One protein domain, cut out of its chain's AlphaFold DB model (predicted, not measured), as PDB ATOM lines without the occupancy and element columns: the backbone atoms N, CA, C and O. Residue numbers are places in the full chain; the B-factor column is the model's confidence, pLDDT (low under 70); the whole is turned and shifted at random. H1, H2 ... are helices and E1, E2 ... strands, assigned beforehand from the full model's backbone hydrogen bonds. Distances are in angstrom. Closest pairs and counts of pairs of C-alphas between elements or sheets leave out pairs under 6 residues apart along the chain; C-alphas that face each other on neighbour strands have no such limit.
ATOM      1  N   LEU A   2     -21.728  40.582 -30.908       32.84
ATOM      2  CA  LEU A   2     -20.783  41.005 -31.980       32.84
ATOM      3  C   LEU A   2     -19.303  40.659 -31.692       32.84
ATOM      4  O   LEU A   2     -18.623  40.123 -32.560       32.84
ATOM      5  N   TYR A   3     -18.837  40.871 -30.457       31.61
ATOM      6  CA  TYR A   3     -17.475  40.515 -30.020       31.61
ATOM      7  C   TYR A   3     -17.212  38.999 -29.936       31.61
ATOM      8  O   TYR A   3     -16.068  38.559 -30.029       31.61
ATOM      9  N   GLU A   4     -18.255  38.186 -29.757       57.69
ATOM     10  CA  GLU A   4     -18.140  36.719 -29.786       57.69
ATOM     11  C   GLU A   4     -18.024  36.226 -31.234       57.69
ATOM     12  O   GLU A   4     -17.252  35.312 -31.514       57.69
ATOM     13  N   ASN A   5     -18.699  36.904 -32.169       59.22
ATOM     14  CA  ASN A   5     -18.682  36.563 -33.589       59.22
ATOM     15  C   ASN A   5     -17.321  36.828 -34.257       59.22
ATOM     16  O   ASN A   5     -16.881  36.015 -35.067       59.22
ATOM     17  N   GLU A   6     -16.632  37.926 -33.921       64.56
ATOM     18  CA  GLU A   6     -15.295  38.214 -34.474       64.56
ATOM     19  C   GLU A   6     -14.250  37.188 -34.018       64.56
ATOM     20  O   GLU A   6     -13.476  36.674 -34.828       64.56
ATOM     21  N   ASN A   7     -14.270  36.823 -32.733       73.81
ATOM     22  CA  ASN A   7     -13.376  35.797 -32.199       73.81
ATOM     23  C   ASN A   7     -13.655  34.425 -32.826       73.81
ATOM     24  O   ASN A   7     -12.718  33.725 -33.207       73.81
ATOM     25  N   LEU A   8     -14.932  34.071 -33.002       72.25
ATOM     26  CA  LEU A   8     -15.333  32.810 -33.620       72.25
ATOM     27  C   LEU A   8     -14.917  32.728 -35.095       72.25
ATOM     28  O   LEU A   8     -14.381  31.710 -35.528       72.25
ATOM     29  N   SER A   9     -15.094  33.810 -35.858       75.19
ATOM     30  CA  SER A   9     -14.656  33.885 -37.260       75.19
ATOM     31  C   SER A   9     -13.146  33.684 -37.387       75.19
ATOM     32  O   SER A   9     -12.683  32.922 -38.236       75.19
ATOM     33  N   LYS A  10     -12.374  34.307 -36.490       75.75
ATOM     34  CA  LYS A  10     -10.917  34.173 -36.456       75.75
ATOM     35  C   LYS A  10     -10.465  32.764 -36.061       75.75
ATOM     36  O   LYS A  10      -9.500  32.252 -36.624       75.75
ATOM     37  N   MET A  11     -11.165  32.118 -35.128       72.12
ATOM     38  CA  MET A  11     -10.916  30.717 -34.767       72.12
ATOM     39  C   MET A  11     -11.172  29.779 -35.950       72.12
ATOM     40  O   MET A  11     -10.303  28.975 -36.282       72.12
ATOM     41  N   ILE A  12     -12.312  29.934 -36.634       77.62
ATOM     42  CA  ILE A  12     -12.636  29.176 -37.852       77.62
ATOM     43  C   ILE A  12     -11.543  29.390 -38.905       77.62
ATOM     44  O   ILE A  12     -11.031  28.426 -39.468       77.62
ATOM     45  N   TRP A  13     -11.137  30.639 -39.144       82.00
ATOM     46  CA  TRP A  13     -10.076  30.964 -40.096       82.00
ATOM     47  C   TRP A  13      -8.747  30.275 -39.767       82.00
ATOM     48  O   TRP A  13      -8.132  29.666 -40.642       82.00
ATOM     49  N   ASN A  14      -8.321  30.316 -38.505       74.31
ATOM     50  CA  ASN A  14      -7.088  29.666 -38.071       74.31
ATOM     51  C   ASN A  14      -7.125  28.149 -38.308       74.31
ATOM     52  O   ASN A  14      -6.132  27.587 -38.769       74.31
ATOM     53  N   GLU A  15      -8.265  27.496 -38.070       77.06
ATOM     54  CA  GLU A  15      -8.441  26.065 -38.354       77.06
ATOM     55  C   GLU A  15      -8.395  25.754 -39.857       77.06
ATOM     56  O   GLU A  15      -7.759  24.782 -40.279       77.06
ATOM     57  N   LEU A  16      -9.001  26.606 -40.692       75.31
ATOM     58  CA  LEU A  16      -8.918  26.487 -42.151       75.31
ATOM     59  C   LEU A  16      -7.458  26.579 -42.634       75.31
ATOM     60  O   LEU A  16      -7.015  25.772 -43.458       75.31
ATOM     61  N   VAL A  17      -6.687  27.527 -42.091       70.94
ATOM     62  CA  VAL A  17      -5.259  27.696 -42.397       70.94
ATOM     63  C   VAL A  17      -4.449  26.485 -41.928       70.94
ATOM     64  O   VAL A  17      -3.680  25.925 -42.713       70.94
ATOM     65  N   ALA A  18      -4.637  26.047 -40.679       66.06
ATOM     66  CA  ALA A  18      -3.903  24.929 -40.084       66.06
ATOM     67  C   ALA A  18      -4.077  23.623 -40.878       66.06
ATOM     68  O   ALA A  18      -3.142  22.831 -41.003       66.06
ATOM     69  N   ARG A  19      -5.254  23.428 -41.481       65.06
ATOM     70  CA  ARG A  19      -5.598  22.248 -42.288       65.06
ATOM     71  C   ARG A  19      -5.267  22.387 -43.771       65.06
ATOM     72  O   ARG A  19      -5.647  21.527 -44.559       65.06
ATOM     73  N   LYS A  20      -4.556  23.454 -44.155       68.38
ATOM     74  CA  LYS A  20      -4.172  23.750 -45.542       68.38
ATOM     75  C   LYS A  20      -5.375  23.832 -46.488       68.38
ATOM     76  O   LYS A  20      -5.235  23.613 -47.683       68.38
ATOM     77  N   LEU A  21      -6.559  24.210 -46.002       69.69
ATOM     78  CA  LEU A  21      -7.740  24.338 -46.864       69.69
ATOM     79  C   LEU A  21      -7.559  25.395 -47.964       69.69
ATOM     80  O   LEU A  21      -8.140  25.285 -49.039       69.69
ATOM     81  N   LEU A  22      -6.663  26.357 -47.740       72.50
ATOM     82  CA  LEU A  22      -6.260  27.360 -48.724       72.50
ATOM     83  C   LEU A  22      -5.543  26.785 -49.954       72.50
ATOM     84  O   LEU A  22      -5.598  27.410 -51.009       72.50
ATOM     85  N   SER A  23      -4.897  25.612 -49.869       67.50
ATOM     86  CA  SER A  23      -4.319  24.984 -51.068       67.50
ATOM     87  C   SER A  23      -5.393  24.435 -52.004       67.50
ATOM     88  O   SER A  23      -5.158  24.342 -53.203       67.50
ATOM     89  N   TYR A  24      -6.565  24.098 -51.461       67.75
ATOM     90  CA  TYR A  24      -7.715  23.612 -52.224       67.75
ATOM     91  C   TYR A  24      -8.639  24.757 -52.660       67.75
ATOM     92  O   TYR A  24      -9.205  24.711 -53.749       67.75
ATOM     93  N   TYR A  25      -8.727  25.822 -51.854       74.38
ATOM     94  CA  TYR A  25      -9.540  27.010 -52.133       74.38
ATOM     95  C   TYR A  25      -8.699  28.292 -52.030       74.38
ATOM     96  O   TYR A  25      -8.835  29.039 -51.061       74.38
ATOM     97  N   PRO A  26      -7.857  28.610 -53.033       69.69
ATOM     98  CA  PRO A  26      -6.914  29.735 -52.959       69.69
ATOM     99  C   PRO A  26      -7.570  31.114 -52.827       69.69
ATOM    100  O   PRO A  26      -6.917  32.084 -52.457       69.69
ATOM    101  N   ARG A  27      -8.862  31.214 -53.163       77.56
ATOM    102  CA  ARG A  27      -9.662  32.443 -53.063       77.56
ATOM    103  C   ARG A  27     -10.423  32.567 -51.742       77.56
ATOM    104  O   ARG A  27     -11.129  33.553 -51.555       77.56
ATOM    105  N   LEU A  28     -10.317  31.578 -50.856       80.31
ATOM    106  CA  LEU A  28     -10.921  31.631 -49.533       80.31
ATOM    107  C   LEU A  28     -10.168  32.664 -48.687       80.31
ATOM    108  O   LEU A  28      -8.947  32.618 -48.564       80.31
ATOM    109  N   THR A  29     -10.904  33.606 -48.111       84.88
ATOM    110  CA  THR A  29     -10.379  34.664 -47.237       84.88
ATOM    111  C   THR A  29     -11.123  34.659 -45.909       84.88
ATOM    112  O   THR A  29     -12.207  34.092 -45.811       84.88
ATOM    113  N   GLU A  30     -10.597  35.331 -44.884       81.62
ATOM    114  CA  GLU A  30     -11.303  35.463 -43.601       81.62
ATOM    115  C   GLU A  30     -12.695  36.099 -43.779       81.62
ATOM    116  O   GLU A  30     -13.668  35.656 -43.180       81.62
ATOM    117  N   GLN A  31     -12.830  37.046 -44.716       86.56
ATOM    118  CA  GLN A  31     -14.105  37.686 -45.083       86.56
ATOM    119  C   GLN A  31     -15.111  36.737 -45.753       86.56
ATOM    120  O   GLN A  31     -16.282  37.077 -45.918       86.56
ATOM    121  N   SER A  32     -14.659  35.557 -46.171       87.00
ATOM    122  CA  SER A  32     -15.521  34.525 -46.743       87.00
ATOM    123  C   SER A  32     -16.347  33.802 -45.677       87.00
ATOM    124  O   SER A  32     -17.284  33.090 -46.040       87.00
ATOM    125  N   ILE A  33     -16.009  33.972 -44.394       88.69
ATOM    126  CA  ILE A  33     -16.686  33.365 -43.249       88.69
ATOM    127  C   ILE A  33     -17.750  34.333 -42.729       88.69
ATOM    128  O   ILE A  33     -17.484  35.503 -42.466       88.69
ATOM    129  N   GLN A  34     -18.967  33.836 -42.540       90.00
ATOM    130  CA  GLN A  34     -20.050  34.579 -41.913       90.00
ATOM    131  C   GLN A  34     -20.654  33.756 -40.776       90.00
ATOM    132  O   GLN A  34     -21.242  32.700 -41.011       90.00
ATOM    133  N   ILE A  35     -20.565  34.267 -39.548       85.62
ATOM    134  CA  ILE A  35     -21.197  33.640 -38.381       85.62
ATOM    135  C   ILE A  35     -22.721  33.760 -38.481       85.62
ATOM    136  O   ILE A  35     -23.258  34.804 -38.869       85.62
ATOM    137  N   LYS A  36     -23.415  32.670 -38.161       85.62
ATOM    138  CA  LYS A  36     -24.876  32.566 -38.105       85.62
ATOM    139  C   LYS A  36     -25.283  32.146 -36.695       85.62
ATOM    140  O   LYS A  36     -24.474  31.623 -35.944       85.62
ATOM    141  N   GLU A  37     -26.552  32.351 -36.361       78.56
ATOM    142  CA  GLU A  37     -27.105  32.061 -35.030       78.56
ATOM    143  C   GLU A  37     -26.799  30.633 -34.545       78.56
ATOM    144  O   GLU A  37     -26.400  30.446 -33.403       78.56
ATOM    145  N   ASN A  38     -26.875  29.649 -35.448       80.44
ATOM    146  CA  ASN A  38     -26.643  28.236 -35.142       80.44
ATOM    147  C   ASN A  38     -25.516  27.639 -35.990       80.44
ATOM    148  O   ASN A  38     -25.648  26.514 -36.463       80.44
ATOM    149  N   GLY A  39     -24.448  28.386 -36.284       85.62
ATOM    150  CA  GLY A  39     -23.377  27.865 -37.136       85.62
ATOM    151  C   GLY A  39     -22.565  28.919 -37.865       85.62
ATOM    152  O   GLY A  39     -22.452  30.069 -37.446       85.62
ATOM    153  N   PHE A  40     -22.029  28.533 -39.017       87.50
ATOM    154  CA  PHE A  40     -21.342  29.457 -39.911       87.50
ATOM    155  C   PHE A  40     -21.624  29.138 -41.379       87.50
ATOM    156  O   PHE A  40     -22.014  28.033 -41.756       87.50
ATOM    157  N   GLU A  41     -21.431  30.148 -42.216       91.75
ATOM    158  CA  GLU A  41     -21.478  30.061 -43.669       91.75
ATOM    159  C   GLU A  41     -20.103  30.419 -44.226       91.75
ATOM    160  O   GLU A  41     -19.502  31.406 -43.807       91.75
ATOM    161  N   ILE A  42     -19.625  29.642 -45.191       89.94
ATOM    162  CA  ILE A  42     -18.428  29.948 -45.967       89.94
ATOM    163  C   ILE A  42     -18.814  30.142 -47.428       89.94
ATOM    164  O   ILE A  42     -19.593  29.367 -47.990       89.94
ATOM    165  N   ARG A  43     -18.254  31.182 -48.047       90.12
ATOM    166  CA  ARG A  43     -18.431  31.484 -49.470       90.12
ATOM    167  C   ARG A  43     -17.152  31.208 -50.239       90.12
ATOM    168  O   ARG A  43     -16.122  31.800 -49.947       90.12
ATOM    169  N   ILE A  44     -17.225  30.357 -51.253       87.25
ATOM    170  CA  ILE A  44     -16.091  30.070 -52.138       87.25
ATOM    171  C   ILE A  44     -16.501  30.232 -53.594       87.25
ATOM    172  O   ILE A  44     -17.618  29.896 -53.981       87.25
ATOM    173  N   SER A  45     -15.596  30.750 -54.421       83.06
ATOM    174  CA  SER A  45     -15.781  30.718 -55.871       83.06
ATOM    175  C   SER A  45     -15.582  29.292 -56.373       83.06
ATOM    176  O   SER A  45     -14.563  28.673 -56.067       83.06
ATOM    177  N   PHE A  46     -16.517  28.793 -57.171       82.19
ATOM    178  CA  PHE A  46     -16.361  27.527 -57.865       82.19
ATOM    179  C   PHE A  46     -15.391  27.700 -59.039       82.19
ATOM    180  O   PHE A  46     -15.604  28.549 -59.909       82.19
ATOM    181  N   VAL A  47     -14.300  26.932 -59.036       71.75
ATOM    182  CA  VAL A  47     -13.213  27.073 -60.020       71.75
ATOM    183  C   VAL A  47     -13.246  25.957 -61.061       71.75
ATOM    184  O   VAL A  47     -12.967  26.230 -62.224       71.75
ATOM    185  N   ASN A  48     -13.598  24.724 -60.695       71.38
ATOM    186  CA  ASN A  48     -13.651  23.610 -61.639       71.38
ATOM    187  C   ASN A  48     -14.522  22.442 -61.143       71.38
ATOM    188  O   ASN A  48     -14.779  22.293 -59.948       71.38
ATOM    189  N   GLU A  49     -14.904  21.581 -62.086       61.28
ATOM    190  CA  GLU A  49     -15.716  20.370 -61.879       61.28
ATOM    191  C   GLU A  49     -15.035  19.308 -61.002       61.28
ATOM    192  O   GLU A  49     -15.697  18.416 -60.487       61.28
ATOM    193  N   THR A  50     -13.722  19.411 -60.766       60.50
ATOM    194  CA  THR A  50     -12.984  18.459 -59.919       60.50
ATOM    195  C   THR A  50     -13.170  18.706 -58.421       60.50
ATOM    196  O   THR A  50     -12.647  17.952 -57.605       60.50
ATOM    197  N   THR A  51     -13.871  19.775 -58.032       67.38
ATOM    198  CA  THR A  51     -14.156  20.058 -56.621       67.38
ATOM    199  C   THR A  51     -15.206  19.073 -56.106       67.38
ATOM    200  O   THR A  51     -16.383  19.194 -56.436       67.38
ATOM    201  N   ASN A  52     -14.802  18.113 -55.266       75.50
ATOM    202  CA  ASN A  52     -15.739  17.190 -54.628       75.50
ATOM    203  C   ASN A  52     -16.572  17.927 -53.567       75.50
ATOM    204  O   ASN A  52     -16.133  18.140 -52.437       75.50
ATOM    205  N   ILE A  53     -17.790  18.315 -53.945       76.88
ATOM    206  CA  ILE A  53     -18.711  19.120 -53.130       76.88
ATOM    207  C   ILE A  53     -19.020  18.455 -51.780       76.88
ATOM    208  O   ILE A  53     -19.085  19.142 -50.757       76.88
ATOM    209  N   SER A  54     -19.153  17.125 -51.768       76.25
ATOM    210  CA  SER A  54     -19.400  16.353 -50.546       76.25
ATOM    211  C   SER A  54     -18.223  16.464 -49.588       76.25
ATOM    212  O   SER A  54     -18.411  16.715 -48.398       76.25
ATOM    213  N   GLU A  55     -17.003  16.324 -50.103       75.00
ATOM    214  CA  GLU A  55     -15.786  16.418 -49.302       75.00
ATOM    215  C   GLU A  55     -15.652  17.793 -48.646       75.00
ATOM    216  O   GLU A  55     -15.380  17.874 -47.448       75.00
ATOM    217  N   VAL A  56     -15.948  18.872 -49.380       76.62
ATOM    218  CA  VAL A  56     -15.921  20.226 -48.807       76.62
ATOM    219  C   VAL A  56     -16.895  20.344 -47.641       76.62
ATOM    220  O   VAL A  56     -16.533  20.866 -46.589       76.62
ATOM    221  N   GLY A  57     -18.114  19.825 -47.799       80.56
ATOM    222  CA  GLY A  57     -19.116  19.802 -46.737       80.56
ATOM    223  C   GLY A  57     -18.633  19.083 -45.476       80.56
ATOM    224  O   GLY A  57     -18.691  19.645 -44.379       80.56
ATOM    225  N   HIS A  58     -18.067  17.883 -45.631       79.94
ATOM    226  CA  HIS A  58     -17.512  17.104 -44.520       79.94
ATOM    227  C   HIS A  58     -16.312  17.791 -43.853       79.94
ATOM    228  O   HIS A  58     -16.204  17.798 -42.623       79.94
ATOM    229  N   MET A  59     -15.433  18.427 -44.632       76.56
ATOM    230  CA  MET A  59     -14.320  19.212 -44.093       76.56
ATOM    231  C   MET A  59     -14.819  20.381 -43.243       76.56
ATOM    232  O   MET A  59     -14.271  20.633 -42.169       76.56
ATOM    233  N   MET A  60     -15.881  21.068 -43.672       84.12
ATOM    234  CA  MET A  60     -16.454  22.162 -42.886       84.12
ATOM    235  C   MET A  60     -17.126  21.660 -41.600       84.12
ATOM    236  O   MET A  60     -17.038  22.328 -40.572       84.12
ATOM    237  N   CYS A  61     -17.711  20.458 -41.595       81.75
ATOM    238  CA  CYS A  61     -18.159  19.816 -40.356       81.75
ATOM    239  C   CYS A  61     -17.004  19.512 -39.392       81.75
ATOM    240  O   CYS A  61     -17.165  19.667 -38.185       81.75
ATOM    241  N   ALA A  62     -15.834  19.111 -39.898       75.94
ATOM    242  CA  ALA A  62     -14.664  18.899 -39.047       75.94
ATOM    243  C   ALA A  62     -14.166  20.218 -38.438       75.94
ATOM    244  O   ALA A  62     -13.836  20.259 -37.258       75.94
ATOM    245  N   VAL A  63     -14.166  21.310 -39.207       78.81
ATOM    246  CA  VAL A  63     -13.844  22.651 -38.689       78.81
ATOM    247  C   VAL A  63     -14.834  23.064 -37.596       78.81
ATOM    248  O   VAL A  63     -14.411  23.484 -36.523       78.81
ATOM    249  N   ALA A  64     -16.135  22.871 -37.825       80.50
ATOM    250  CA  ALA A  64     -17.175  23.129 -36.831       80.50
ATOM    251  C   ALA A  64     -16.949  22.354 -35.527       80.50
ATOM    252  O   ALA A  64     -17.000  22.936 -34.446       80.50
ATOM    253  N   TYR A  65     -16.622  21.067 -35.639       77.19
ATOM    254  CA  TYR A  65     -16.342  20.218 -34.490       77.19
ATOM    255  C   TYR A  65     -15.205  20.740 -33.616       77.19
ATOM    256  O   TYR A  65     -15.320  20.728 -32.397       77.19
ATOM    257  N   LEU A  66     -14.117  21.197 -34.230       71.25
ATOM    258  CA  LEU A  66     -12.910  21.655 -33.531       71.25
ATOM    259  C   LEU A  66     -13.095  23.006 -32.859       71.25
ATOM    260  O   LEU A  66     -12.494  23.282 -31.825       71.25
ATOM    261  N   VAL A  67     -13.929  23.838 -33.470       72.94
ATOM    262  CA  VAL A  67     -14.335  25.117 -32.906       72.94
ATOM    263  C   VAL A  67     -15.210  24.893 -31.671       72.94
ATOM    264  O   VAL A  67     -14.998  25.555 -30.659       72.94
ATOM    265  N   ASP A  68     -16.127  23.920 -31.722       70.81
ATOM    266  CA  ASP A  68     -16.966  23.526 -30.581       70.81
ATOM    267  C   ASP A  68     -16.190  22.735 -29.510       70.81
ATOM    268  O   ASP A  68     -16.529  22.781 -28.327       70.81
ATOM    269  N   ASN A  69     -15.159  21.987 -29.913       66.94
ATOM    270  CA  ASN A  69     -14.414  21.063 -29.063       66.94
ATOM    271  C   ASN A  69     -12.907  21.301 -29.248       66.94
ATOM    272  O   ASN A  69     -12.287  20.649 -30.098       66.94
ATOM    273  N   PRO A  70     -12.285  22.198 -28.458       61.53
ATOM    274  CA  PRO A  70     -10.843  22.389 -28.509       61.53
ATOM    275  C   PRO A  70     -10.144  21.054 -28.232       61.53
ATOM    276  O   PRO A  70     -10.350  20.427 -27.190       61.53
ATOM    277  N   LEU A  71      -9.345  20.591 -29.196       55.00
ATOM    278  CA  LEU A  71      -8.792  19.242 -29.164       55.00
ATOM    279  C   LEU A  71      -7.880  19.013 -27.950       55.00
ATOM    280  O   LEU A  71      -6.892  19.737 -27.777       55.00
ATOM    281  N   PRO A  72      -8.109  17.942 -27.166       48.41
ATOM    282  CA  PRO A  72      -7.111  17.460 -26.227       48.41
ATOM    283  C   PRO A  72      -5.853  17.015 -26.986       48.41
ATOM    284  O   PRO A  72      -5.921  16.448 -28.078       48.41
ATOM    285  N   PHE A  73      -4.678  17.246 -26.404       37.56
ATOM    286  CA  PHE A  73      -3.411  16.850 -27.023       37.56
ATOM    287  C   PHE A  73      -3.340  15.334 -27.259       37.56
ATOM    288  O   PHE A  73      -3.719  14.555 -26.390       37.56
ATOM    289  N   GLY A  74      -2.821  14.925 -28.421       40.12
ATOM    290  CA  GLY A  74      -2.705  13.512 -28.792       40.12
ATOM    291  C   GLY A  74      -4.020  12.871 -29.239       40.12
ATOM    292  O   GLY A  74      -4.027  11.683 -29.542       40.12
ATOM    293  N   LYS A  75      -5.120  13.629 -29.317       49.62
ATOM    294  CA  LYS A  75      -6.351  13.175 -29.964       49.62
ATOM    295  C   LYS A  75      -6.366  13.615 -31.422       49.62
ATOM    296  O   LYS A  75      -5.938  14.718 -31.759       49.62
ATOM    297  N   THR A  76      -6.871  12.747 -32.287       55.38
ATOM    298  CA  THR A  76      -7.196  13.090 -33.675       55.38
ATOM    299  C   THR A  76      -8.708  13.062 -33.840       55.38
ATOM    300  O   THR A  76      -9.394  12.292 -33.168       55.38
ATOM    301  N   VAL A  77      -9.236  13.934 -34.699       57.69
ATOM    302  CA  VAL A  77     -10.637  13.837 -35.116       57.69
ATOM    303  C   VAL A  77     -10.683  12.855 -36.260       57.69
ATOM    304  O   VAL A  77     -10.125  13.123 -37.325       57.69
ATOM    305  N   GLU A  78     -11.345  11.731 -36.036       63.22
ATOM    306  CA  GLU A  78     -11.778  10.897 -37.138       63.22
ATOM    307  C   GLU A  78     -13.132  11.414 -37.616       63.22
ATOM    308  O   GLU A  78     -14.081  11.554 -36.837       63.22
ATOM    309  N   ILE A  79     -13.207  11.709 -38.913       58.34
ATOM    310  CA  ILE A  79     -14.483  11.919 -39.586       58.34
ATOM    311  C   ILE A  79     -15.053  10.520 -39.803       58.34
ATOM    312  O   ILE A  79     -14.636   9.806 -40.716       58.34
ATOM    313  N   GLY A  80     -15.954  10.100 -38.918       50.34
ATOM    314  CA  GLY A  80     -16.594   8.798 -38.998       50.34
ATOM    315  C   GLY A  80     -17.428   8.716 -40.271       50.34
ATOM    316  O   GLY A  80     -18.512   9.284 -40.350       50.34
ATOM    317  N   THR A  81     -16.946   7.971 -41.263       44.25
ATOM    318  CA  THR A  81     -17.604   7.816 -42.572       44.25
ATOM    319  C   THR A  81     -18.895   6.992 -42.520       44.25
ATOM    320  O   THR A  81     -19.644   6.966 -43.495       44.25
ATOM    321  N   LYS A  82     -19.200   6.339 -41.385       42.91
ATOM    322  CA  LYS A  82     -20.359   5.437 -41.216       42.91
ATOM    323  C   LYS A  82     -21.730   6.116 -41.340       42.91
ATOM    324  O   LYS A  82     -22.718   5.411 -41.520       42.91
ATOM    325  N   THR A  83     -21.802   7.442 -41.267       44.88
ATOM    326  CA  THR A  83     -23.036   8.236 -41.422       44.88
ATOM    327  C   THR A  83     -22.829   9.437 -42.345       44.88
ATOM    328  O   THR A  83     -23.514  10.449 -42.212       44.88
ATOM    329  N   ASN A  84     -21.914   9.330 -43.317       48.41
ATOM    330  CA  ASN A  84     -21.856  10.272 -44.434       48.41
ATOM    331  C   ASN A  84     -23.063  10.029 -45.348       48.41
ATOM    332  O   ASN A  84     -22.958   9.387 -46.388       48.41
ATOM    333  N   SER A  85     -24.239  10.497 -44.943       54.16
ATOM    334  CA  SER A  85     -25.360  10.631 -45.863       54.16
ATOM    335  C   SER A  85     -25.228  11.999 -46.509       54.16
ATOM    336  O   SER A  85     -25.520  13.000 -45.857       54.16
ATOM    337  N   SER A  86     -24.762  12.056 -47.750       57.91
ATOM    338  CA  SER A  86     -24.993  13.206 -48.613       57.91
ATOM    339  C   SER A  86     -26.108  12.858 -49.588       57.91
ATOM    340  O   SER A  86     -26.151  11.764 -50.151       57.91
ATOM    341  N   LYS A  87     -27.066  13.768 -49.739       68.19
ATOM    342  CA  LYS A  87     -28.096  13.673 -50.770       68.19
ATOM    343  C   LYS A  87     -27.859  14.807 -51.749       68.19
ATOM    344  O   LYS A  87     -27.926  15.972 -51.353       68.19
ATOM    345  N   GLU A  88     -27.570  14.466 -52.998       70.19
ATOM    346  CA  GLU A  88     -27.637  15.421 -54.102       70.19
ATOM    347  C   GLU A  88     -29.107  15.767 -54.356       70.19
ATOM    348  O   GLU A  88     -29.975  14.891 -54.370       70.19
ATOM    349  N   ILE A  89     -29.396  17.064 -54.448       68.12
ATOM    350  CA  ILE A  89     -30.769  17.587 -54.489       68.12
ATOM    351  C   ILE A  89     -31.058  18.312 -55.807       68.12
ATOM    352  O   ILE A  89     -32.199  18.287 -56.259       68.12
ATOM    353  N   SER A  90     -30.059  18.945 -56.426       69.06
ATOM    354  CA  SER A  90     -30.236  19.750 -57.642       69.06
ATOM    355  C   SER A  90     -29.646  19.066 -58.870       69.06
ATOM    356  O   SER A  90     -28.493  18.648 -58.846       69.06
ATOM    357  N   GLU A  91     -30.417  19.048 -59.961       65.19
ATOM    358  CA  GLU A  91     -29.966  18.653 -61.305       65.19
ATOM    359  C   GLU A  91     -29.197  19.775 -62.038       65.19
ATOM    360  O   GLU A  91     -28.628  19.528 -63.097       65.19
ATOM    361  N   ASP A  92     -29.167  21.007 -61.504       79.38
ATOM    362  CA  ASP A  92     -28.361  22.131 -62.021       79.38
ATOM    363  C   ASP A  92     -26.993  22.149 -61.312       79.38
ATOM    364  O   ASP A  92     -26.931  22.567 -60.148       79.38
ATOM    365  N   PRO A  93     -25.907  21.676 -61.956       79.81
ATOM    366  CA  PRO A  93     -24.580  21.664 -61.358       79.81
ATOM    367  C   PRO A  93     -23.982  23.081 -61.292       79.81
ATOM    368  O   PRO A  93     -24.305  23.950 -62.114       79.81
ATOM    369  N   PRO A  94     -23.069  23.344 -60.340       84.62
ATOM    370  CA  PRO A  94     -22.352  24.609 -60.298       84.62
ATOM    371  C   PRO A  94     -21.436  24.764 -61.518       84.62
ATOM    372  O   PRO A  94     -20.812  23.813 -61.979       84.62
ATOM    373  N   MET A  95     -21.328  25.992 -62.021       85.50
ATOM    374  CA  MET A  95     -20.473  26.354 -63.155       85.50
ATOM    375  C   MET A  95     -19.314  27.242 -62.710       85.50
ATOM    376  O   MET A  95     -19.386  27.901 -61.671       85.50
ATOM    377  N   HIS A  96     -18.236  27.281 -63.500       84.19
ATOM    378  CA  HIS A  96     -17.095  28.159 -63.234       84.19
ATOM    379  C   HIS A  96     -17.554  29.606 -62.991       84.19
ATOM    380  O   HIS A  96     -18.258  30.192 -63.814       84.19
ATOM    381  N   GLY A  97     -17.142  30.181 -61.860       83.25
ATOM    382  CA  GLY A  97     -17.537  31.529 -61.447       83.25
ATOM    383  C   GLY A  97     -18.799  31.597 -60.579       83.25
ATOM    384  O   GLY A  97     -19.040  32.646 -59.977       83.25
ATOM    385  N   ASP A  98     -19.559  30.505 -60.431       87.25
ATOM    386  CA  ASP A  98     -20.620  30.423 -59.423       87.25
ATOM    387  C   ASP A  98     -20.018  30.581 -58.016       87.25
ATOM    388  O   ASP A  98     -18.866  30.228 -57.748       87.25
ATOM    389  N   THR A  99     -20.804  31.112 -57.081       87.62
ATOM    390  CA  THR A  99     -20.406  31.156 -55.667       87.62
ATOM    391  C   THR A  99     -21.048  29.997 -54.927       87.62
ATOM    392  O   THR A  99     -22.273  29.962 -54.802       87.62
ATOM    393  N   LEU A 100     -20.244  29.084 -54.389       88.75
ATOM    394  CA  LEU A 100     -20.734  28.091 -53.443       88.75
ATOM    395  C   LEU A 100     -20.883  28.727 -52.063       88.75
ATOM    396  O   LEU A 100     -19.992  29.424 -51.576       88.75
ATOM    397  N   LYS A 101     -22.017  28.459 -51.431       91.38
ATOM    398  CA  LYS A 101     -22.312  28.770 -50.039       91.38
ATOM    399  C   LYS A 101     -22.412  27.462 -49.278       91.38
ATOM    400  O   LYS A 101     -23.340  26.686 -49.501       91.38
ATOM    401  N   ILE A 102     -21.468  27.236 -48.379       89.56
ATOM    402  CA  ILE A 102     -21.437  26.056 -47.522       89.56
ATOM    403  C   ILE A 102     -21.860  26.506 -46.137       89.56
ATOM    404  O   ILE A 102     -21.155  27.272 -45.485       89.56
ATOM    405  N   ARG A 103     -23.035  26.065 -45.705       91.62
ATOM    406  CA  ARG A 103     -23.568  26.351 -44.377       91.62
ATOM    407  C   ARG A 103     -23.379  25.125 -43.507       91.62
ATOM    408  O   ARG A 103     -23.843  24.055 -43.885       91.62
ATOM    409  N   VAL A 104     -22.741  25.291 -42.356       88.38
ATOM    410  CA  VAL A 104     -22.632  24.249 -41.333       88.38
ATOM    411  C   VAL A 104     -23.444  24.668 -40.129       88.38
ATOM    412  O   VAL A 104     -23.338  25.809 -39.680       88.38
ATOM    413  N   GLU A 105     -24.264  23.753 -39.630       84.69
ATOM    414  CA  GLU A 105     -25.134  23.985 -38.486       84.69
ATOM    415  C   GLU A 105     -24.609  23.253 -37.252       84.69
ATOM    416  O   GLU A 105     -24.353  22.046 -37.258       84.69
ATOM    417  N   PHE A 106     -24.463  24.027 -36.186       73.69
ATOM    418  CA  PHE A 106     -24.218  23.596 -34.827       73.69
ATOM    419  C   PHE A 106     -25.528  23.032 -34.263       73.69
ATOM    420  O   PHE A 106     -26.478  23.777 -34.032       73.69
ATOM    421  N   SER A 107     -25.614  21.715 -34.064       64.25
ATOM    422  CA  SER A 107     -26.823  21.100 -33.495       64.25
ATOM    423  C   SER A 107     -27.098  21.642 -32.085       64.25
ATOM    424  O   SER A 107     -26.210  21.640 -31.235       64.25
ATOM    425  N   ALA A 108     -28.317  22.105 -31.801       57.72
ATOM    426  CA  ALA A 108     -28.663  22.686 -30.499       57.72
ATOM    427  C   ALA A 108     -28.769  21.648 -29.361       57.72
ATOM    428  O   ALA A 108     -28.798  22.023 -28.191       57.72
ATOM    429  N   GLU A 109     -28.804  20.353 -29.678       54.06
ATOM    430  CA  GLU A 109     -29.129  19.296 -28.717       54.06
ATOM    431  C   GLU A 109     -27.870  18.582 -28.182       54.06
ATOM    432  O   GLU A 109     -27.097  18.017 -28.954       54.06
ATOM    433  N   ASN A 110     -27.701  18.613 -26.850       51.59
ATOM    434  CA  ASN A 110     -26.774  17.842 -25.996       51.59
ATOM    435  C   ASN A 110     -25.269  17.836 -26.369       51.59
ATOM    436  O   ASN A 110     -24.827  16.998 -27.155       51.59
ATOM    437  N   PRO A 111     -24.431  18.690 -25.741       55.03
ATOM    438  CA  PRO A 111     -22.974  18.548 -25.801       55.03
ATOM    439  C   PRO A 111     -22.470  17.314 -25.009       55.03
ATOM    440  O   PRO A 111     -23.032  17.008 -23.956       55.03
ATOM    441  N   PRO A 112     -21.380  16.644 -25.447       55.25
ATOM    442  CA  PRO A 112     -20.563  16.951 -26.624       55.25
ATOM    443  C   PRO A 112     -21.262  16.585 -27.942       55.25
ATOM    444  O   PRO A 112     -21.805  15.497 -28.112       55.25
ATOM    445  N   ARG A 113     -21.216  17.519 -28.900       69.50
ATOM    446  CA  ARG A 113     -21.809  17.353 -30.230       69.50
ATOM    447  C   ARG A 113     -20.966  16.381 -31.043       69.50
ATOM    448  O   ARG A 113     -19.847  16.710 -31.431       69.50
ATOM    449  N   GLU A 114     -21.522  15.217 -31.348       72.69
ATOM    450  CA  GLU A 114     -20.876  14.247 -32.237       72.69
ATOM    451  C   GLU A 114     -21.348  14.355 -33.687       72.69
ATOM    452  O   GLU A 114     -20.706  13.782 -34.552       72.69
ATOM    453  N   VAL A 115     -22.437  15.064 -33.999       80.50
ATOM    454  CA  VAL A 115     -22.991  15.127 -35.365       80.50
ATOM    455  C   VAL A 115     -23.166  16.571 -35.819       80.50
ATOM    456  O   VAL A 115     -23.827  17.364 -35.152       80.50
ATOM    457  N   TYR A 116     -22.614  16.886 -36.992       83.56
ATOM    458  CA  TYR A 116     -22.686  18.205 -37.625       83.56
ATOM    459  C   TYR A 116     -23.346  18.068 -38.983       83.56
ATOM    460  O   TYR A 116     -23.056  17.126 -39.722       83.56
ATOM    461  N   ARG A 117     -24.225  19.009 -39.317       87.12
ATOM    462  CA  ARG A 117     -24.944  19.016 -40.593       87.12
ATOM    463  C   ARG A 117     -24.413  20.128 -41.476       87.12
ATOM    464  O   ARG A 117     -24.099  21.208 -40.980       87.12
ATOM    465  N   PHE A 118     -24.339  19.873 -42.772       88.81
ATOM    466  CA  PHE A 118     -23.964  20.871 -43.756       88.81
ATOM    467  C   PHE A 118     -24.967  20.930 -44.904       88.81
ATOM    468  O   PHE A 118     -25.606  19.938 -45.259       88.81
ATOM    469  N   LYS A 119     -25.068  22.110 -45.509       90.69
ATOM    470  CA  LYS A 119     -25.787  22.354 -46.757       90.69
ATOM    471  C   LYS A 119     -24.857  23.075 -47.716       90.69
ATOM    472  O   LYS A 119     -24.283  24.100 -47.347       90.69
ATOM    473  N   VAL A 120     -24.732  22.572 -48.938       87.88
ATOM    474  CA  VAL A 120     -24.019  23.261 -50.013       87.88
ATOM    475  C   VAL A 120     -25.032  23.800 -51.004       87.88
ATOM    476  O   VAL A 120     -25.826  23.062 -51.580       87.88
ATOM    477  N   MET A 121     -24.996  25.108 -51.202       90.69
ATOM    478  CA  MET A 121     -25.805  25.818 -52.182       90.69
ATOM    479  C   MET A 121     -24.873  26.482 -53.189       90.69
ATOM    480  O   MET A 121     -23.768  26.874 -52.823       90.69
ATOM    481  N   HIS A 122     -25.312  26.687 -54.425       88.94
ATOM    482  CA  HIS A 122     -24.634  27.610 -55.337       88.94
ATOM    483  C   HIS A 122     -25.528  28.803 -55.651       88.94
ATOM    484  O   HIS A 122     -26.751  28.683 -55.725       88.94
ATOM    485  N   LYS A 123     -24.904  29.974 -55.793       87.06
ATOM    486  CA  LYS A 123     -25.543  31.200 -56.265       87.06
ATOM    487  C   LYS A 123     -25.044  31.497 -57.678       87.06
ATOM    488  O   LYS A 123     -23.858  31.782 -57.856       87.06
ATOM    489  N   ARG A 124     -25.968  31.486 -58.645       86.94
ATOM    490  CA  ARG A 124     -25.772  31.945 -60.028       86.94
ATOM    491  C   ARG A 124     -26.713  33.119 -60.277       86.94
ATOM    492  O   ARG A 124     -27.936  32.959 -60.263       86.94
ATOM    493  N   LYS A 125     -26.160  34.316 -60.504       85.62
ATOM    494  CA  LYS A 125     -26.938  35.576 -60.544       85.62
ATOM    495  C   LYS A 125     -27.758  35.717 -59.252       85.62
ATOM    496  O   LYS A 125     -27.178  35.575 -58.187       85.62
ATOM    497  N   GLU A 126     -29.073  35.940 -59.312       84.88
ATOM    498  CA  GLU A 126     -29.938  36.033 -58.119       84.88
ATOM    499  C   GLU A 126     -30.588  34.713 -57.685       84.88
ATOM    500  O   GLU A 126     -31.304  34.681 -56.686       84.88
ATOM    501  N   LYS A 127     -30.325  33.603 -58.384       85.00
ATOM    502  CA  LYS A 127     -30.859  32.292 -57.999       85.00
ATOM    503  C   LYS A 127     -29.896  31.576 -57.062       85.00
ATOM    504  O   LYS A 127     -28.686  31.572 -57.290       85.00
ATOM    505  N   VAL A 128     -30.448  30.978 -56.010       86.88
ATOM    506  CA  VAL A 128     -29.731  30.119 -55.066       86.88
ATOM    507  C   VAL A 128     -30.351  28.735 -55.157       86.88
ATOM    508  O   VAL A 128     -31.526  28.588 -54.831       86.88
ATOM    509  N   ASN A 129     -29.570  27.741 -55.572       87.12
ATOM    510  CA  ASN A 129     -30.025  26.355 -55.612       87.12
ATOM    511  C   ASN A 129     -29.274  25.532 -54.567       87.12
ATOM    512  O   ASN A 129     -28.075  25.723 -54.344       87.12
ATOM    513  N   LEU A 130     -29.993  24.615 -53.930       88.06
ATOM    514  CA  LEU A 130     -29.438  23.661 -52.981       88.06
ATOM    515  C   LEU A 130     -28.858  22.474 -53.749       88.06
ATOM    516  O   LEU A 130     -29.601  21.710 -54.351       88.06
ATOM    517  N   LEU A 131     -27.538  22.325 -53.722       84.81
ATOM    518  CA  LEU A 131     -26.846  21.237 -54.411       84.81
ATOM    519  C   LEU A 131     -26.870  19.961 -53.584       84.81
ATOM    520  O   LEU A 131     -27.136  18.882 -54.104       84.81
ATOM    521  N   MET A 132     -26.584  20.100 -52.291       84.94
ATOM    522  CA  MET A 132     -26.345  18.964 -51.420       84.94
ATOM    523  C   MET A 132     -26.687  19.294 -49.976       84.94
ATOM    524  O   MET A 132     -26.416  20.394 -49.491       84.94
ATOM    525  N   GLU A 133     -27.205  18.303 -49.267       88.12
ATOM    526  CA  GLU A 133     -27.248  18.296 -47.809       88.12
ATOM    527  C   GLU A 133     -26.541  17.052 -47.298       88.12
ATOM    528  O   GLU A 133     -26.645  15.984 -47.905       88.12
ATOM    529  N   GLY A 134     -25.840  17.185 -46.178       84.88
ATOM    530  CA  GLY A 134     -25.242  16.038 -45.530       84.88
ATOM    531  C   GLY A 134     -24.991  16.218 -44.047       84.88
ATOM    532  O   GLY A 134     -25.219  17.279 -43.463       84.88
ATOM    533  N   ALA A 135     -24.543  15.138 -43.425       83.69
ATOM    534  CA  ALA A 135     -24.161  15.113 -42.026       83.69
ATOM    535  C   ALA A 135     -22.847  14.352 -41.862       83.69
ATOM    536  O   ALA A 135     -22.526  13.471 -42.656       83.69
ATOM    537  N   SER A 136     -22.090  14.715 -40.832       81.50
ATOM    538  CA  SER A 136     -20.846  14.044 -40.475       81.50
ATOM    539  C   SER A 136     -20.847  13.744 -38.985       81.50
ATOM    540  O   SER A 136     -21.039  14.661 -38.180       81.50
ATOM    541  N   GLN A 137     -20.616  12.479 -38.624       80.06
ATOM    542  CA  GLN A 137     -20.337  12.109 -37.241       80.06
ATOM    543  C   GLN A 137     -18.835  12.237 -36.966       80.06
ATOM    544  O   GLN A 137     -18.001  11.746 -37.724       80.06
ATOM    545  N   MET A 138     -18.494  12.897 -35.873       75.44
ATOM    546  CA  MET A 138     -17.141  13.194 -35.436       75.44
ATOM    547  C   MET A 138     -16.880  12.446 -34.141       75.44
ATOM    548  O   MET A 138     -17.694  12.490 -33.217       75.44
ATOM    549  N   ARG A 139     -15.740  11.762 -34.066       69.06
ATOM    550  CA  ARG A 139     -15.282  11.113 -32.836       69.06
ATOM    551  C   ARG A 139     -13.835  11.479 -32.564       69.06
ATOM    552  O   ARG A 139     -13.014  11.550 -33.480       69.06
ATOM    553  N   LEU A 140     -13.523  11.688 -31.288       65.25
ATOM    554  CA  LEU A 140     -12.139  11.782 -30.840       65.25
ATOM    555  C   LEU A 140     -11.566  10.382 -30.761       65.25
ATOM    556  O   LEU A 140     -12.041   9.555 -29.984       65.25
ATOM    557  N   MET A 141     -10.505  10.148 -31.513       59.44
ATOM    558  CA  MET A 141      -9.694   8.953 -31.364       59.44
ATOM    559  C   MET A 141      -8.399   9.289 -30.641       59.44
ATOM    560  O   MET A 141      -7.842  10.380 -30.803       59.44
ATOM    561  N   ASP A 142      -7.905   8.336 -29.855       52.16
ATOM    562  CA  ASP A 142      -6.502   8.320 -29.458       52.16
ATOM    563  C   ASP A 142      -5.643   8.315 -30.723       52.16
ATOM    564  O   ASP A 142      -5.732   7.411 -31.551       52.16
ATOM    565  N   GLY A 143      -4.879   9.387 -30.925       50.34
ATOM    566  CA  GLY A 143      -4.004   9.514 -32.077       50.34
ATOM    567  C   GLY A 143      -2.848   8.534 -31.943       50.34
ATOM    568  O   GLY A 143      -2.094   8.605 -30.975       50.34
TER     569      GLY A 143
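What this domain is: This is residues 2 to 143 of the 363 residues of an uncharacterized protein of Caenorhabditis nigoni (UniProt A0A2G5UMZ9). A strongly twisted sheet of seven strands curls round one helix, H3, which sits in its hollow and packs most on E7, E6 and E5. A second long helix, H1, covers the edge strand E1 at one end of the sheet and crosses the last turns of H3, while the short H2 follows off the sheet. The printed part has 142 residues with three named helices and seven named strands, in the order H1 H2 E1 E2 H3 E3 E4 E5 E6 E7, and its class is mixed, helices and strands. The sheet is branched at E7, and its neighbour pairs are antiparallel. The whole is compact, with a radius of gyration of the C-alphas of 14.8 A and spans of 43 by 35 by 29 A.

Where its parts are: H1, residues 2 to 18, begins at C-alpha 2 (-20.783, 41.005, -31.980) and is 24.7 A long. H2 is residues 21 to 24, E1 residues 33 to 36, and E2 residues 39 to 45, 20.4 A. H3, residues 53 to 68, is 23.0 A long and starts at C-alpha 53 (-18.711, 19.120, -53.130). E3 is residues 75 to 80, E4 residues 86 to 88, E5 residues 99 to 105, 19.2 A, and E6 residues 115 to 124, 30.0 A. E7, residues 127 to 142, spans 44.5 A and ends at C-alpha 142 (-6.502, 8.320, -29.458).

How they stand to each other: E5, E6 and E7 form a meander, each strand the antiparallel neighbour of the one before; with E4, antiparallel to E7, they make a Greek key, four strands in a row with the first beside the fourth. N 101 and O 121 of the hairpin E5 and E6 are 2.7 A apart, and N 118 and O 134 of the hairpin E6 and E7 2.8 A. E3 and E4 lie on one side of E7, with N 80 and O 137 at 2.9 A and N 87 and O 133 at 2.9 A; E6 lies on the other side. E2 pairs with E5, N 42 and O 102 at 2.8 A, and with E1 in a hairpin, N 34 and O 41 at 2.8 A. H3 is on the sheet; its closest C-alphas to E6 are Cys 61 and Tyr 116, 5.5 A. With residues 63 to 67 alone H3 touches H1, Glu 15 and Val 63 being the closest C-alphas at 6.4 A, at a steep tilt of 58 degrees, opposite ways. H1 is on the sheet too, over E1, where the closest C-alphas, Asn 5 and Ile 35, are 6.2 A apart. H2 is not on the sheet. Every O i to N i+4 pair is within hydrogen-bond range in H3, 12 of 13 in H1, and H2 is too short for one.

The domain as a whole: The C-alphas farthest apart, Glu 126 and Asp 142, are 46.2 A from each other. The printed part has no cut, and no link is long. The mean pLDDT of the printed part is 73.4; 49 residues are under 70, among them residues 69 to 87 and 107 to 113.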